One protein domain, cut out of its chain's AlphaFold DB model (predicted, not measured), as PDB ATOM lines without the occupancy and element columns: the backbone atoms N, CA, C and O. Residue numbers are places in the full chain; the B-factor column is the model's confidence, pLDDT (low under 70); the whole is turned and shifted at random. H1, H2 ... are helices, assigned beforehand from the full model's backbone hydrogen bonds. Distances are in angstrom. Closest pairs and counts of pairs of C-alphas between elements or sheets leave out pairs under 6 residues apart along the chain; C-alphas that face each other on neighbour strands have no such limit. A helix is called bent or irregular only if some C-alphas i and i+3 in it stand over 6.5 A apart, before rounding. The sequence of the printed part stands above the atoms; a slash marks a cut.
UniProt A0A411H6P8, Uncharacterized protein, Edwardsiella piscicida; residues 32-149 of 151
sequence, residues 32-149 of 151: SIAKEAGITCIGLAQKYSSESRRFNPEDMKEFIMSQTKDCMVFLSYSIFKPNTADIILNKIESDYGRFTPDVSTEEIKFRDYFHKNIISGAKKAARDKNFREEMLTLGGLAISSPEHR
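AT A GLANCE: This is residues 32 to 149 of the 151 residues of an uncharacterized protein of Edwardsiella piscicida (UniProt A0A411H6P8). The domain is a flat, up-and-down bundle of four helices, H1, H3, H4 and H5, each running against the one before it in the chain, with H6 crossing H1 on the side away from H3. H3 and H5 run side by side in the middle, H1 packs on both, H4 packs on H3 with part of its neighbour's length, and the short H2 lies at the turn between H1 and H3. The printed part has 118 residues with six named helices, H1 to H6 in order, and no named strand; its class is all helix. It is compact, with a radius of gyration of the C-alphas of 13.8 A, and spans 38 by 33 by 18 A.

HOW THE PARTS SIT: The longest helix, H3, residues 57 to 80, touches H5, residues 105 to 127, at a shallow tilt of 22 degrees, the same way; the closest C-alphas are those of Leu 75 and Ala 122, 5.6 A apart. H1, residues 32 to 48, touches H3 at a steep tilt of 44 degrees, opposite ways, closest at Gly 38 and Met 72, whose C-alphas are 4.9 A apart. H1 also touches H5 at a steep tilt of 40 degrees, opposite ways, with the closest C-alphas those of Tyr 48 and Phe 114, 6.1 A. H4, residues 82 to 97, forms a helical hairpin with H3, touching its residues 70 to 78 alone at a shallow tilt of 22 degrees; the C-alphas of Ser 78 and Ala 85 are closest, 5.0 A. H4 and H5 are near each other, with 12 pairs of C-alphas within 10 A. H6, residues 129 to 144, touches H1 about perpendicular, at 80 degrees, with the closest C-alphas those of Gly 43 and Gly 139, 3.6 A. H5 and H6 touch only at the corner, closest at the C-alphas of Ala 125 and Arg 132, 4.4 A. H2, residues 50 to 54, is close but not clearly touching H3, its closest C-alphas being those of Ser 52 and Met 60, 6.2 A. In H1, H3 and H6 every O i to N i+4 pair is within hydrogen-bond range; in H4 10 of 12 are, in H5 18 of 19, and in H2 0 of 1, beside 1 of 2 O i to N i+3 pairs.

IN THESE COORDINATES: H3 is 33.9 A from first to last C-alpha, H5 33.4 A, H1 24.6 A, H4 22.8 A, H6 22.1 A and H2 8.9 A. H1 begins at C-alpha 32, (437.772, 409.943, 373.092), and H6 ends at C-alpha 144, (425.724, 410.244, 358.969). H2 is only just irregular: C-alphas 50 and 53 are 6.6 A apart.

THE WHOLE: The C-alphas farthest apart are those of Ser 32 and Thr 105, 39.1 A. The printed part has no cut. The link from H4 to H5, seven residues, is short; the others are tight. Mean pLDDT of the printed part is 94.3, and no printed residue is under 70.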
ATOM      1  N   SER A  32     438.444 411.199 373.442       95.62
ATOM      2  CA  SER A  32     437.772 409.943 373.092       95.62
ATOM      3  C   SER A  32     436.493 409.725 373.903       95.62
ATOM      4  O   SER A  32     435.465 409.366 373.330       95.62
ATOM      5  N   ILE A  33     436.532 410.006 375.211       96.00
ATOM      6  CA  ILE A  33     435.372 409.917 376.105       96.00
ATOM      7  C   ILE A  33     434.364 411.012 375.761       96.00
ATOM      8  O   ILE A  33     433.175 410.725 375.642       96.00
ATOM      9  N   ALA A  34     434.830 412.246 375.546       95.69
ATOM     10  CA  ALA A  34     433.962 413.356 375.164       95.69
ATOM     11  C   ALA A  34     433.241 413.086 373.832       95.69
ATOM     12  O   ALA A  34     432.042 413.339 373.708       95.69
ATOM     13  N   LYS A  35     433.943 412.505 372.853       97.38
ATOM     14  CA  LYS A  35     433.372 412.116 371.560       97.38
ATOM     15  C   LYS A  35     432.351 410.987 371.696       97.38
ATOM     16  O   LYS A  35     431.262 411.104 371.139       97.38
ATOM     17  N   GLU A  36     432.672 409.918 372.427       98.00
ATOM     18  CA  GLU A  36     431.729 408.817 372.684       98.00
ATOM     19  C   GLU A  36     430.464 409.333 373.386       98.00
ATOM     20  O   GLU A  36     429.346 409.035 372.959       98.00
ATOM     21  N   ALA A  37     430.629 410.169 374.414       98.00
ATOM     22  CA  ALA A  37     429.524 410.790 375.132       98.00
ATOM     23  C   ALA A  37     428.690 411.705 374.227       98.00
ATOM     24  O   ALA A  37     427.463 411.643 374.261       98.00
ATOM     25  N   GLY A  38     429.334 412.511 373.378       97.94
ATOM     26  CA  GLY A  38     428.656 413.393 372.429       97.94
ATOM     27  C   GLY A  38     427.781 412.621 371.443       97.94
ATOM     28  O   GLY A  38     426.599 412.926 371.298       97.94
ATOM     29  N   ILE A  39     428.323 411.566 370.827       98.19
ATOM     30  CA  ILE A  39     427.562 410.708 369.906       98.19
ATOM     31  C   ILE A  39     426.422 409.997 370.651       98.19
ATOM     32  O   ILE A  39     425.289 409.990 370.175       98.19
ATOM     33  N   THR A  40     426.679 409.469 371.850       98.62
ATOM     34  CA  THR A  40     425.645 408.845 372.697       98.62
ATOM     35  C   THR A  40     424.496 409.817 372.984       98.62
ATOM     36  O   THR A  40     423.325 409.458 372.857       98.62
ATOM     37  N   CYS A  41     424.809 411.062 373.340       98.56
ATOM     38  CA  CYS A  41     423.813 412.086 373.644       98.56
ATOM     39  C   CYS A  41     423.033 412.550 372.409       98.56
ATOM     40  O   CYS A  41     421.843 412.824 372.530       98.56
ATOM     41  N   ILE A  42     423.640 412.547 371.218       98.06
ATOM     42  CA  ILE A  42     422.904 412.729 369.955       98.06
ATOM     43  C   ILE A  42     421.909 411.580 369.742       98.06
ATOM     44  O   ILE A  42     420.774 411.823 369.337       98.06
ATOM     45  N   GLY A  43     422.289 410.338 370.056       98.06
ATOM     46  CA  GLY A  43     421.373 409.194 370.008       98.06
ATOM     47  C   GLY A  43     420.188 409.342 370.963       98.06
ATOM     48  O   GLY A  43     419.039 409.138 370.571       98.06
ATOM     49  N   LEU A  44     420.442 409.778 372.200       98.38
ATOM     50  CA  LEU A  44     419.381 410.093 373.161       98.38
ATOM     51  C   LEU A  44     418.476 411.226 372.658       98.38
ATOM     52  O   LEU A  44     417.255 411.119 372.753       98.38
ATOM     53  N   ALA A  45     419.055 412.280 372.079       97.75
ATOM     54  CA  ALA A  45     418.291 413.381 371.511       97.75
ATOM     55  C   ALA A  45     417.393 412.887 370.376       97.75
ATOM     56  O   ALA A  45     416.198 413.169 370.377       97.75
ATOM     57  N   GLN A  46     417.918 412.061 369.468       95.44
ATOM     58  CA  GLN A  46     417.140 411.447 368.391       95.44
ATOM     59  C   GLN A  46     415.975 410.604 368.932       95.44
ATOM     60  O   GLN A  46     414.871 410.665 368.388       95.44
ATOM     61  N   LYS A  47     416.199 409.847 370.013       96.19
ATOM     62  CA  LYS A  47     415.189 408.979 370.638       96.19
ATOM     63  C   LYS A  47     414.002 409.748 371.224       96.19
ATOM     64  O   LYS A  47     412.884 409.244 371.163       96.19
ATOM     65  N   TYR A  48     414.229 410.941 371.779       96.81
ATOM     66  CA  TYR A  48     413.215 411.671 372.554       96.81
ATOM     67  C   TYR A  48     412.678 412.949 371.892       96.81
ATOM     68  O   TYR A  48     411.770 413.574 372.429       96.81
ATOM     69  N   SER A  49     413.200 413.348 370.731       94.12
ATOM     70  CA  SER A  49     412.839 414.610 370.056       94.12
ATOM     71  C   SER A  49     411.707 414.500 369.032       94.12
ATOM     72  O   SER A  49     411.400 415.489 368.374       94.12
ATOM     73  N   SER A  50     411.063 413.338 368.874       89.38
ATOM     74  CA  SER A  50     410.051 413.120 367.823       89.38
ATOM     75  C   SER A  50     408.916 414.152 367.836       89.38
ATOM     76  O   SER A  50     408.463 414.582 366.775       89.38
ATOM     77  N   GLU A  51     408.481 414.585 369.021       90.06
ATOM     78  CA  GLU A  51     407.410 415.573 369.182       90.06
ATOM     79  C   GLU A  51     407.849 417.020 368.910       90.06
ATOM     80  O   GLU A  51     406.991 417.876 368.694       90.06
ATOM     81  N   SER A  52     409.157 417.294 368.844       91.44
ATOM     82  CA  SER A  52     409.694 418.651 368.650       91.44
ATOM     83  C   SER A  52     409.222 419.304 367.347       91.44
ATOM     84  O   SER A  52     409.009 420.511 367.295       91.44
ATOM     85  N   ARG A  53     408.951 418.493 366.316       90.50
ATOM     86  CA  ARG A  53     408.495 418.917 364.980       90.50
ATOM     87  C   ARG A  53     407.174 419.692 364.980       90.50
ATOM     88  O   ARG A  53     406.793 420.246 363.954       90.50
ATOM     89  N   ARG A  54     406.442 419.669 366.095       92.25
ATOM     90  CA  ARG A  54     405.160 420.365 366.274       92.25
ATOM     91  C   ARG A  54     405.321 421.802 366.777       92.25
ATOM     92  O   ARG A  54     404.333 422.530 366.788       92.25
ATOM     93  N   PHE A  55     406.521 422.183 367.209       94.12
ATOM     94  CA  PHE A  55     406.842 423.504 367.748       94.12
ATOM     95  C   PHE A  55     407.764 424.270 366.792       94.12
ATOM     96  O   PHE A  55     408.079 423.781 365.706       94.12
ATOM     97  N   ASN A  56     408.185 425.479 367.176       94.06
ATOM     98  CA  ASN A  56     409.095 426.286 366.366       94.06
ATOM     99  C   ASN A  56     410.411 425.518 366.097       94.06
ATOM    100  O   ASN A  56     411.122 425.204 367.056       94.06
ATOM    101  N   PRO A  57     410.762 425.227 364.826       92.06
ATOM    102  CA  PRO A  57     411.936 424.421 364.503       92.06
ATOM    103  C   PRO A  57     413.260 425.009 364.998       92.06
ATOM    104  O   PRO A  57     414.094 424.262 365.500       92.06
ATOM    105  N   GLU A  58     413.457 426.325 364.890       92.31
ATOM    106  CA  GLU A  58     414.725 426.951 365.289       92.31
ATOM    107  C   GLU A  58     414.878 426.960 366.815       92.31
ATOM    108  O   GLU A  58     415.920 426.548 367.331       92.31
ATOM    109  N   ASP A  59     413.810 427.297 367.546       93.62
ATOM    110  CA  ASP A  59     413.819 427.293 369.015       93.62
ATOM    111  C   ASP A  59     413.997 425.871 369.575       93.62
ATOM    112  O   ASP A  59     414.709 425.660 370.563       93.62
ATOM    113  N   MET A  60     413.360 424.872 368.951       94.88
ATOM    114  CA  MET A  60     413.508 423.464 369.333       94.88
ATOM    115  C   MET A  60     414.903 422.940 369.050       94.88
ATOM    116  O   MET A  60     415.469 422.234 369.884       94.88
ATOM    117  N   LYS A  61     415.474 423.294 367.901       93.56
ATOM    118  CA  LYS A  61     416.840 422.924 367.552       93.56
ATOM    119  C   LYS A  61     417.833 423.516 368.544       93.56
ATOM    120  O   LYS A  61     418.682 422.781 369.046       93.56
ATOM    121  N   GLU A  62     417.712 424.800 368.884       94.44
ATOM    122  CA  GLU A  62     418.566 425.435 369.893       94.44
ATOM    123  C   GLU A  62     418.424 424.751 371.258       94.44
ATOM    124  O   GLU A  62     419.423 424.364 371.877       94.44
ATOM    125  N   PHE A  63     417.184 424.524 371.697       95.56
ATOM    126  CA  PHE A  63     416.897 423.835 372.949       95.56
ATOM    127  C   PHE A  63     417.510 422.431 372.987       95.56
ATOM    128  O   PHE A  63     418.269 422.113 373.903       95.56
ATOM    129  N   ILE A  64     417.239 421.599 371.982       96.50
ATOM    130  CA  ILE A  64     417.715 420.213 371.926       96.50
ATOM    131  C   ILE A  64     419.242 420.163 371.856       96.50
ATOM    132  O   ILE A  64     419.857 419.340 372.540       96.50
ATOM    133  N   MET A  65     419.877 421.055 371.094       95.88
ATOM    134  CA  MET A  65     421.339 421.148 371.034       95.88
ATOM    135  C   MET A  65     421.945 421.546 372.383       95.88
ATOM    136  O   MET A  65     422.946 420.954 372.797       95.88
ATOM    137  N   SER A  66     421.323 422.486 373.098       96.50
ATOM    138  CA  SER A  66     421.729 422.870 374.455       96.50
ATOM    139  C   SER A  66     421.640 421.684 375.424       96.50
ATOM    140  O   SER A  66     422.632 421.297 376.041       96.50
ATOM    141  N   GLN A  67     420.498 420.993 375.446       97.62
ATOM    142  CA  GLN A  67     420.289 419.805 376.279       97.62
ATOM    143  C   GLN A  67     421.232 418.641 375.918       97.62
ATOM    144  O   GLN A  67     421.703 417.904 376.787       97.62
ATOM    145  N   THR A  68     421.565 418.486 374.636       97.75
ATOM    146  CA  THR A  68     422.537 417.487 374.163       97.75
ATOM    147  C   THR A  68     423.949 417.806 374.655       97.75
ATOM    148  O   THR A  68     424.705 416.896 375.004       97.75
ATOM    149  N   LYS A  69     424.313 419.089 374.731       97.94
ATOM    150  CA  LYS A  69     425.599 419.532 375.279       97.94
ATOM    151  C   LYS A  69     425.688 419.265 376.782       97.94
ATOM    152  O   LYS A  69     426.702 418.727 377.227       97.94
ATOM    153  N   ASP A  70     424.635 419.566 377.536       97.88
ATOM    154  CA  ASP A  70     424.563 419.262 378.971       97.88
ATOM    155  C   ASP A  70     424.683 417.755 379.227       97.88
ATOM    156  O   ASP A  70     425.493 417.317 380.049       97.88
ATOM    157  N   CYS A  71     423.966 416.950 378.439       98.56
ATOM    158  CA  CYS A  71     424.096 415.496 378.431       98.56
ATOM    159  C   CYS A  71     425.540 415.048 378.191       98.56
ATOM    160  O   CYS A  71     426.057 414.221 378.942       98.56
ATOM    161  N   MET A  72     426.204 415.592 377.165       98.19
ATOM    162  CA  MET A  72     427.573 415.223 376.806       98.19
ATOM    163  C   MET A  72     428.530 415.510 377.960       98.19
ATOM    164  O   MET A  72     429.332 414.644 378.313       98.19
ATOM    165  N   VAL A  73     428.444 416.700 378.560       97.44
ATOM    166  CA  VAL A  73     429.287 417.080 379.700       97.44
ATOM    167  C   VAL A  73     429.030 416.131 380.869       97.44
ATOM    168  O   VAL A  73     429.970 415.520 381.378       97.44
ATOM    169  N   PHE A  74     427.770 415.929 381.252       98.19
ATOM    170  CA  PHE A  74     427.423 415.039 382.356       98.19
ATOM    171  C   PHE A  74     427.886 413.594 382.125       98.19
ATOM    172  O   PHE A  74     428.526 413.005 383.000       98.19
ATOM    173  N   LEU A  75     427.625 413.020 380.948       98.38
ATOM    174  CA  LEU A  75     428.012 411.649 380.619       98.38
ATOM    175  C   LEU A  75     429.535 411.484 380.554       98.38
ATOM    176  O   LEU A  75     430.060 410.503 381.079       98.38
ATOM    177  N   SER A  76     430.254 412.457 379.985       97.75
ATOM    178  CA  SER A  76     431.723 412.421 379.908       97.75
ATOM    179  C   SER A  76     432.345 412.313 381.297       97.75
ATOM    180  O   SER A  76     433.196 411.459 381.537       97.75
ATOM    181  N   TYR A  77     431.879 413.135 382.240       96.50
ATOM    182  CA  TYR A  77     432.350 413.081 383.621       96.50
ATOM    183  C   TYR A  77     431.813 411.870 384.384       96.50
ATOM    184  O   TYR A  77     432.533 411.327 385.212       96.50
ATOM    185  N   SER A  78     430.608 411.390 384.080       96.69
ATOM    186  CA  SER A  78     430.086 410.153 384.674       96.69
ATOM    187  C   SER A  78     430.939 408.933 384.317       96.69
ATOM    188  O   SER A  78     431.075 408.032 385.136       96.69
ATOM    189  N   ILE A  79     431.528 408.907 383.117       94.88
ATOM    190  CA  ILE A  79     432.441 407.843 382.674       94.88
ATOM    191  C   ILE A  79     433.857 408.068 383.224       94.88
ATOM    192  O   ILE A  79     434.495 407.128 383.687       94.88
ATOM    193  N   PHE A  80     434.357 409.305 383.165       94.44
ATOM    194  CA  PHE A  80     435.754 409.624 383.468       94.44
ATOM    195  C   PHE A  80     436.039 409.833 384.964       94.44
ATOM    196  O   PHE A  80     437.034 409.331 385.486       94.44
ATOM    197  N   LYS A  81     435.181 410.585 385.660       91.94
ATOM    198  CA  LYS A  81     435.355 410.976 387.065       91.94
ATOM    199  C   LYS A  81     433.992 411.094 387.770       91.94
ATOM    200  O   LYS A  81     433.510 412.211 387.980       91.94
ATOM    201  N   PRO A  82     433.380 409.962 388.175       88.50
ATOM    202  CA  PRO A  82     432.009 409.919 388.697       88.50
ATOM    203  C   PRO A  82     431.736 410.891 389.853       88.50
ATOM    204  O   PRO A  82     430.691 411.528 389.881       88.50
ATOM    205  N   ASN A  83     432.707 411.102 390.750       88.00
ATOM    206  CA  ASN A  83     432.570 412.034 391.879       88.00
ATOM    207  C   ASN A  83     432.352 413.498 391.445       88.00
ATOM    208  O   ASN A  83     431.824 414.302 392.206       88.00
ATOM    209  N   THR A  84     432.782 413.870 390.237       90.06
ATOM    210  CA  THR A  84     432.558 415.207 389.664       90.06
ATOM    211  C   THR A  84     431.219 415.289 388.922       90.06
ATOM    212  O   THR A  84     430.669 416.381 388.774       90.06
ATOM    213  N   ALA A  85     430.659 414.155 388.494       91.75
ATOM    214  CA  ALA A  85     429.417 414.108 387.733       91.75
ATOM    215  C   ALA A  85     428.213 414.633 388.531       91.75
ATOM    216  O   ALA A  85     427.375 415.322 387.958       91.75
ATOM    217  N   ASP A  86     428.160 414.398 389.845       91.88
ATOM    218  CA  ASP A  86     427.072 414.901 390.698       91.88
ATOM    219  C   ASP A  86     427.070 416.434 390.802       91.88
ATOM    220  O   ASP A  86     426.016 417.065 390.769       91.88
ATOM    221  N   ILE A  87     428.252 417.059 390.861       93.44
ATOM    222  CA  ILE A  87     428.385 418.526 390.868       93.44
ATOM    223  C   ILE A  87     427.874 419.103 389.543       93.44
ATOM    224  O   ILE A  87     427.150 420.098 389.531       93.44
ATOM    225  N   ILE A  88     428.234 418.461 388.431       94.88
ATOM    226  CA  ILE A  88     427.793 418.850 387.089       94.88
ATOM    227  C   ILE A  88     426.282 418.690 386.949       94.88
ATOM    228  O   ILE A  88     425.621 419.603 386.465       94.88
ATOM    229  N   LEU A  89     425.734 417.567 387.409       95.75
ATOM    230  CA  LEU A  89     424.302 417.308 387.384       95.75
ATOM    231  C   LEU A  89     423.534 418.372 388.169       95.75
ATOM    232  O   LEU A  89     422.589 418.949 387.645       95.75
ATOM    233  N   ASN A  90     423.975 418.688 389.388       95.44
ATOM    234  CA  ASN A  90     423.338 419.719 390.206       95.44
ATOM    235  C   ASN A  90     423.352 421.091 389.520       95.44
ATOM    236  O   ASN A  90     422.386 421.844 389.628       95.44
ATOM    237  N   LYS A  91     424.432 421.414 388.800       95.62
ATOM    238  CA  LYS A  91     424.502 422.640 388.004       95.62
ATOM    239  C   LYS A  91     423.500 422.624 386.849       95.62
ATOM    240  O   LYS A  91     422.753 423.584 386.715       95.62
ATOM    241  N   ILE A  92     423.457 421.545 386.067       96.00
ATOM    242  CA  ILE A  92     422.524 421.390 384.937       96.00
ATOM    243  C   ILE A  92     421.070 421.534 385.404       96.00
ATOM    244  O   ILE A  92     420.311 422.302 384.823       96.00
ATOM    245  N   GLU A  93     420.692 420.851 386.484       96.94
ATOM    246  CA  GLU A  93     419.331 420.899 387.036       96.94
ATOM    247  C   GLU A  93     418.993 422.296 387.591       96.94
ATOM    248  O   GLU A  93     417.882 422.795 387.412       96.94
ATOM    249  N   SER A  94     419.963 422.972 388.224       95.44
ATOM    250  CA  SER A  94     419.804 424.358 388.687       95.44
ATOM    251  C   SER A  94     419.624 425.336 387.526       95.44
ATOM    252  O   SER A  94     418.792 426.238 387.615       95.44
ATOM    253  N   ASP A  95     420.421 425.203 386.465       93.00
ATOM    254  CA  ASP A  95     420.353 426.080 385.294       93.00
ATOM    255  C   ASP A  95     419.033 425.856 384.534       93.00
ATOM    256  O   ASP A  95     418.368 426.828 384.170       93.00
ATOM    257  N   TYR A  96     418.586 424.600 384.403       92.69
ATOM    258  CA  TYR A  96     417.284 424.260 383.825       92.69
ATOM    259  C   TYR A  96     416.114 424.825 384.645       92.69
ATOM    260  O   TYR A  96     415.221 425.462 384.095       92.69
ATOM    261  N   GLY A  97     416.140 424.672 385.974       86.94
ATOM    262  CA  GLY A  97     415.064 425.135 386.861       86.94
ATOM    263  C   GLY A  97     414.869 426.657 386.911       86.94
ATOM    264  O   GLY A  97     413.854 427.126 387.424       86.94
ATOM    265  N   ARG A  98     415.818 427.443 386.389       85.12
ATOM    266  CA  ARG A  98     415.707 428.911 386.269       85.12
ATOM    267  C   ARG A  98     415.055 429.359 384.963       85.12
ATOM    268  O   ARG A  98     414.768 430.544 384.810       85.12
ATOM    269  N   PHE A  99     414.861 428.446 384.020       77.06
ATOM    270  CA  PHE A  99     414.330 428.751 382.705       77.06
ATOM    271  C   PHE A  99     412.802 428.641 382.705       77.06
ATOM    272  O   PHE A  99     412.241 427.564 382.882       77.06
ATOM    273  N   THR A 100     412.120 429.761 382.470       73.56
ATOM    274  CA  THR A 100     410.669 429.807 382.242       73.56
ATOM    275  C   THR A 100     410.407 430.404 380.858       73.56
ATOM    276  O   THR A 100     410.367 431.631 380.735       73.56
ATOM    277  N   PRO A 101     410.300 429.576 379.804       81.06
ATOM    278  CA  PRO A 101     410.060 430.064 378.452       81.06
ATOM    279  C   PRO A 101     408.635 430.604 378.313       81.06
ATOM    280  O   PRO A 101     407.688 429.997 378.812       81.06
ATOM    281  N   ASP A 102     408.483 431.716 377.595       89.12
ATOM    282  CA  ASP A 102     407.176 432.254 377.197       89.12
ATOM    283  C   ASP A 102     406.652 431.500 375.965       89.12
ATOM    284  O   ASP A 102     406.775 431.951 374.826       89.12
ATOM    285  N   VAL A 103     406.173 430.275 376.187       91.81
ATOM    286  CA  VAL A 103     405.712 429.347 375.140       91.81
ATOM    287  C   VAL A 103     404.457 428.596 375.587       91.81
ATOM    288  O   VAL A 103     404.021 428.684 376.735       91.81
ATOM    289  N   SER A 104     403.854 427.836 374.670       94.31
ATOM    290  CA  SER A 104     402.656 427.041 374.968       94.31
ATOM    291  C   SER A 104     402.874 426.038 376.112       94.31
ATOM    292  O   SER A 104     403.976 425.538 376.338       94.31
ATOM    293  N   THR A 105     401.793 425.678 376.809       95.25
ATOM    294  CA  THR A 105     401.841 424.664 377.877       95.25
ATOM    295  C   THR A 105     402.302 423.301 377.350       95.25
ATOM    296  O   THR A 105     402.995 422.559 378.047       95.25
ATOM    297  N   GLU A 106     401.931 422.957 376.120       96.00
ATOM    298  CA  GLU A 106     402.350 421.735 375.435       96.00
ATOM    299  C   GLU A 106     403.858 421.724 375.185       96.00
ATOM    300  O   GLU A 106     404.507 420.702 375.404       96.00
ATOM    301  N   GLU A 107     404.426 422.862 374.789       95.75
ATOM    302  CA  GLU A 107     405.865 422.987 374.581       95.75
ATOM    303  C   GLU A 107     406.636 422.910 375.902       95.75
ATOM    304  O   GLU A 107     407.647 422.214 375.974       95.75
ATOM    305  N   ILE A 108     406.136 423.535 376.974       95.00
ATOM    306  CA  ILE A 108     406.721 423.398 378.320       95.00
ATOM    307  C   ILE A 108     406.754 421.921 378.736       95.00
ATOM    308  O   ILE A 108     407.795 421.413 379.153       95.00
ATOM    309  N   LYS A 109     405.639 421.197 378.557       95.19
ATOM    310  CA  LYS A 109     405.561 419.756 378.855       95.19
ATOM    311  C   LYS A 109     406.555 418.942 378.032       95.19
ATOM    312  O   LYS A 109     407.188 418.037 378.578       95.19
ATOM    313  N   PHE A 110     406.699 419.253 376.744       96.19
ATOM    314  CA  PHE A 110     407.685 418.606 375.886       96.19
ATOM    315  C   PHE A 110     409.113 418.874 376.373       96.19
ATOM    316  O   PHE A 110     409.877 417.926 376.538       96.19
ATOM    317  N   ARG A 111     409.468 420.134 376.645       96.31
ATOM    318  CA  ARG A 111     410.805 420.523 377.119       96.31
ATOM    319  C   ARG A 111     411.158 419.804 378.425       96.31
ATOM    320  O   ARG A 111     412.225 419.197 378.513       96.31
ATOM    321  N   ASP A 112     410.220 419.751 379.372       96.12
ATOM    322  CA  ASP A 112     410.369 419.018 380.635       96.12
ATOM    323  C   ASP A 112     410.545 417.516 380.433       96.12
ATOM    324  O   ASP A 112     411.399 416.887 381.066       96.12
ATOM    325  N   TYR A 113     409.724 416.924 379.565       97.12
ATOM    326  CA  TYR A 113     409.835 415.515 379.219       97.12
ATOM    327  C   TYR A 113     411.198 415.222 378.585       97.12
ATOM    328  O   TYR A 113     411.883 414.283 378.997       97.12
ATOM    329  N   PHE A 114     411.615 416.037 377.619       97.88
ATOM    330  CA  PHE A 114     412.871 415.878 376.904       97.88
ATOM    331  C   PHE A 114     414.068 415.970 377.855       97.88
ATOM    332  O   PHE A 114     414.881 415.045 377.890       97.88
ATOM    333  N   HIS A 115     414.130 417.018 378.684       97.75
ATOM    334  CA  HIS A 115     415.182 417.215 379.684       97.75
ATOM    335  C   HIS A 115     415.314 416.001 380.617       97.75
ATOM    336  O   HIS A 115     416.377 415.378 380.703       97.75
ATOM    337  N   LYS A 116     414.205 415.583 381.244       97.88
ATOM    338  CA  LYS A 116     414.186 414.438 382.173       97.88
ATOM    339  C   LYS A 116     414.665 413.147 381.510       97.88
ATOM    340  O   LYS A 116     415.424 412.387 382.117       97.88
ATOM    341  N   ASN A 117     414.241 412.886 380.274       98.50
ATOM    342  CA  ASN A 117     414.616 411.668 379.555       98.50
ATOM    343  C   ASN A 117     416.064 411.686 379.063       98.50
ATOM    344  O   ASN A 117     416.728 410.650 379.122       98.50
ATOM    345  N   ILE A 118     416.584 412.843 378.649       98.06
ATOM    346  CA  ILE A 118     417.998 413.012 378.305       98.06
ATOM    347  C   ILE A 118     418.885 412.733 379.521       98.06
ATOM    348  O   ILE A 118     419.790 411.901 379.436       98.06
ATOM    349  N   ILE A 119     418.600 413.350 380.671       98.25
ATOM    350  CA  ILE A 119     419.409 413.180 381.885       98.25
ATOM    351  C   ILE A 119     419.297 411.754 382.433       98.25
ATOM    352  O   ILE A 119     420.305 411.127 382.770       98.25
ATOM    353  N   SER A 120     418.085 411.197 382.488       98.44
ATOM    354  CA  SER A 120     417.871 409.801 382.884       98.44
ATOM    355  C   SER A 120     418.580 408.826 381.937       98.44
ATOM    356  O   SER A 120     419.257 407.892 382.379       98.44
ATOM    357  N   GLY A 121     418.507 409.086 380.630       98.56
ATOM    358  CA  GLY A 121     419.218 408.342 379.599       98.56
ATOM    359  C   GLY A 121     420.730 408.393 379.783       98.56
ATOM    360  O   GLY A 121     421.374 407.348 379.772       98.56
ATOM    361  N   ALA A 122     421.303 409.565 380.054       98.56
ATOM    362  CA  ALA A 122     422.727 409.710 380.340       98.56
ATOM    363  C   ALA A 122     423.143 408.938 381.606       98.56
ATOM    364  O   ALA A 122     424.132 408.202 381.587       98.56
ATOM    365  N   LYS A 123     422.345 408.999 382.684       98.25
ATOM    366  CA  LYS A 123     422.564 408.198 383.906       98.25
ATOM    367  C   LYS A 123     422.513 406.695 383.631       98.25
ATOM    368  O   LYS A 123     423.217 405.921 384.284       98.25
ATOM    369  N   LYS A 124     421.649 406.255 382.711       98.56
ATOM    370  CA  LYS A 124     421.595 404.855 382.277       98.56
ATOM    371  C   LYS A 124     422.829 404.503 381.450       98.56
ATOM    372  O   LYS A 124     423.507 403.544 381.793       98.56
ATOM    373  N   ALA A 125     423.178 405.307 380.449       98.44
ATOM    374  CA  ALA A 125     424.347 405.099 379.595       98.44
ATOM    375  C   ALA A 125     425.666 405.082 380.378       98.44
ATOM    376  O   ALA A 125     426.577 404.344 380.020       98.44
ATOM    377  N   ALA A 126     425.774 405.829 381.478       97.69
ATOM    378  CA  ALA A 126     426.936 405.772 382.361       97.69
ATOM    379  C   ALA A 126     427.116 404.394 383.032       97.69
ATOM    380  O   ALA A 126     428.242 403.962 383.260       97.69
ATOM    381  N   ARG A 127     426.015 403.694 383.335       97.38
ATOM    382  CA  ARG A 127     426.002 402.441 384.116       97.38
ATOM    383  C   ARG A 127     425.802 401.183 383.268       97.38
ATOM    384  O   ARG A 127     426.195 400.102 383.685       97.38
ATOM    385  N   ASP A 128     425.204 401.326 382.092       98.19
ATOM    386  CA  ASP A 128     424.838 400.243 381.185       98.19
ATOM    387  C   ASP A 128     425.532 400.444 379.833       98.19
ATOM    388  O   ASP A 128     425.156 401.307 379.033       98.19
ATOM    389  N   LYS A 129     426.575 399.640 379.592       96.88
ATOM    390  CA  LYS A 129     427.380 399.690 378.366       96.88
ATOM    391  C   LYS A 129     426.569 399.315 377.127       96.88
ATOM    392  O   LYS A 129     426.737 399.962 376.103       96.88
ATOM    393  N   ASN A 130     425.667 398.337 377.225       98.31
ATOM    394  CA  ASN A 130     424.858 397.897 376.085       98.31
ATOM    395  C   ASN A 130     423.890 399.004 375.664       98.31
ATOM    396  O   ASN A 130     423.774 399.324 374.483       98.31
ATOM    397  N   PHE A 131     423.245 399.645 376.640       98.50
ATOM    398  CA  PHE A 131     422.412 400.812 376.366       98.50
ATOM    399  C   PHE A 131     423.226 401.977 375.783       98.50
ATOM    400  O   PHE A 131     422.763 402.659 374.870       98.50
ATOM    401  N   ARG A 132     424.451 402.206 376.276       98.44
ATOM    402  CA  ARG A 132     425.342 403.223 375.705       98.44
ATOM    403  C   ARG A 132     425.708 402.913 374.253       98.44
ATOM    404  O   ARG A 132     425.644 403.814 373.431       98.44
ATOM    405  N   GLU A 133     426.023 401.664 373.924       98.38
ATOM    406  CA  GLU A 133     426.338 401.225 372.556       98.38
ATOM    407  C   GLU A 133     425.128 401.333 371.606       98.38
ATOM    408  O   GLU A 133     425.286 401.753 370.456       98.38
ATOM    409  N   GLU A 134     423.910 401.048 372.084       98.38
ATOM    410  CA  GLU A 134     422.660 401.297 371.343       98.38
ATOM    411  C   GLU A 134     422.535 402.784 370.977       98.38
ATOM    412  O   GLU A 134     422.314 403.140 369.817       98.38
ATOM    413  N   MET A 135     422.719 403.669 371.960       98.56
ATOM    414  CA  MET A 135     422.624 405.116 371.753       98.56
ATOM    415  C   MET A 135     423.780 405.662 370.915       98.56
ATOM    416  O   MET A 135     423.566 406.551 370.095       98.56
ATOM    417  N   LEU A 136     424.984 405.109 371.056       97.81
ATOM    418  CA  LEU A 136     426.127 405.439 370.212       97.81
ATOM    419  C   LEU A 136     425.833 405.110 368.744       97.81
ATOM    420  O   LEU A 136     426.096 405.925 367.861       97.81
ATOM    421  N   THR A 137     425.234 403.946 368.487       97.44
ATOM    422  CA  THR A 137     424.819 403.525 367.141       97.44
ATOM    423  C   THR A 137     423.758 404.470 366.578       97.44
ATOM    424  O   THR A 137     423.918 404.990 365.475       97.44
ATOM    425  N   LEU A 138     422.709 404.756 367.354       96.19
ATOM    426  CA  LEU A 138     421.642 405.677 366.952       96.19
ATOM    427  C   LEU A 138     422.172 407.094 366.673       96.19
ATOM    428  O   LEU A 138     421.788 407.722 365.688       96.19
ATOM    429  N   GLY A 139     423.087 407.587 367.509       96.50
ATOM    430  CA  GLY A 139     423.735 408.881 367.321       96.50
ATOM    431  C   GLY A 139     424.656 408.914 366.105       96.50
ATOM    432  O   GLY A 139     424.670 409.899 365.370       96.50
ATOM    433  N   GLY A 140     425.377 407.822 365.844       95.62
ATOM    434  CA  GLY A 140     426.186 407.653 364.639       95.62
ATOM    435  C   GLY A 140     425.345 407.750 363.367       95.62
ATOM    436  O   GLY A 140     425.705 408.501 362.461       95.62
ATOM    437  N   LEU A 141     424.186 407.083 363.342       93.12
ATOM    438  CA  LEU A 141     423.223 407.164 362.237       93.12
ATOM    439  C   LEU A 141     422.687 408.590 362.041       93.12
ATOM    440  O   LEU A 141     422.623 409.086 360.916       93.12
ATOM    441  N   ALA A 142     422.354 409.284 363.132       90.50
ATOM    442  CA  ALA A 142     421.914 410.677 363.080       90.50
ATOM    443  C   ALA A 142     423.017 411.623 362.564       90.50
ATOM    444  O   ALA A 142     422.732 412.606 361.874       90.50
ATOM    445  N   ILE A 143     424.291 411.345 362.862       90.25
ATOM    446  CA  ILE A 143     425.426 412.107 362.323       90.25
ATOM    447  C   ILE A 143     425.589 411.864 360.823       90.25
ATOM    448  O   ILE A 143     425.728 412.837 360.082       90.25
ATOM    449  N   SER A 144     425.548 410.605 360.381       89.69
ATOM    450  CA  SER A 144     425.724 410.244 358.969       89.69
ATOM    451  C   SER A 144     424.553 410.651 358.075       89.69
ATOM    452  O   SER A 144     424.730 410.764 356.866       89.69
ATOM    453  N   SER A 145     423.368 410.879 358.649       85.75
ATOM    454  CA  SER A 145     422.161 411.253 357.903       85.75
ATOM    455  C   SER A 145     421.431 412.435 358.557       85.75
ATOM    456  O   SER A 145     420.365 412.249 359.149       85.75
ATOM    457  N   PRO A 146     421.975 413.665 358.456       77.19
ATOM    458  CA  PRO A 146     421.400 414.843 359.108       77.19
ATOM    459  C   PRO A 146     419.946 415.130 358.714       77.19
ATOM    460  O   PRO A 146     419.166 415.560 359.555       77.19
ATOM    461  N   GLU A 147     419.560 414.826 357.473       77.06
ATOM    462  CA  GLU A 147     418.193 415.012 356.955       77.06
ATOM    463  C   GLU A 147     417.146 414.114 357.640       77.06
ATOM    464  O   GLU A 147     415.946 414.358 357.540       77.06
ATOM    465  N   HIS A 148     417.584 413.074 358.355       75.00
ATOM    466  CA  HIS A 148     416.717 412.146 359.087       75.00
ATOM    467  C   HIS A 148     416.703 412.400 360.596       75.00
ATOM    468  O   HIS A 148     416.135 411.611 361.362       75.00
ATOM    469  N   ARG A 149     417.315 413.499 361.047       78.62
ATOM    470  CA  ARG A 149     417.229 413.894 362.448       78.62
ATOM    471  C   ARG A 149     415.802 414.273 362.812       78.62
ATOM    472  O   ARG A 149     414.982 414.707 362.000       78.62
TER     473      ARG A 149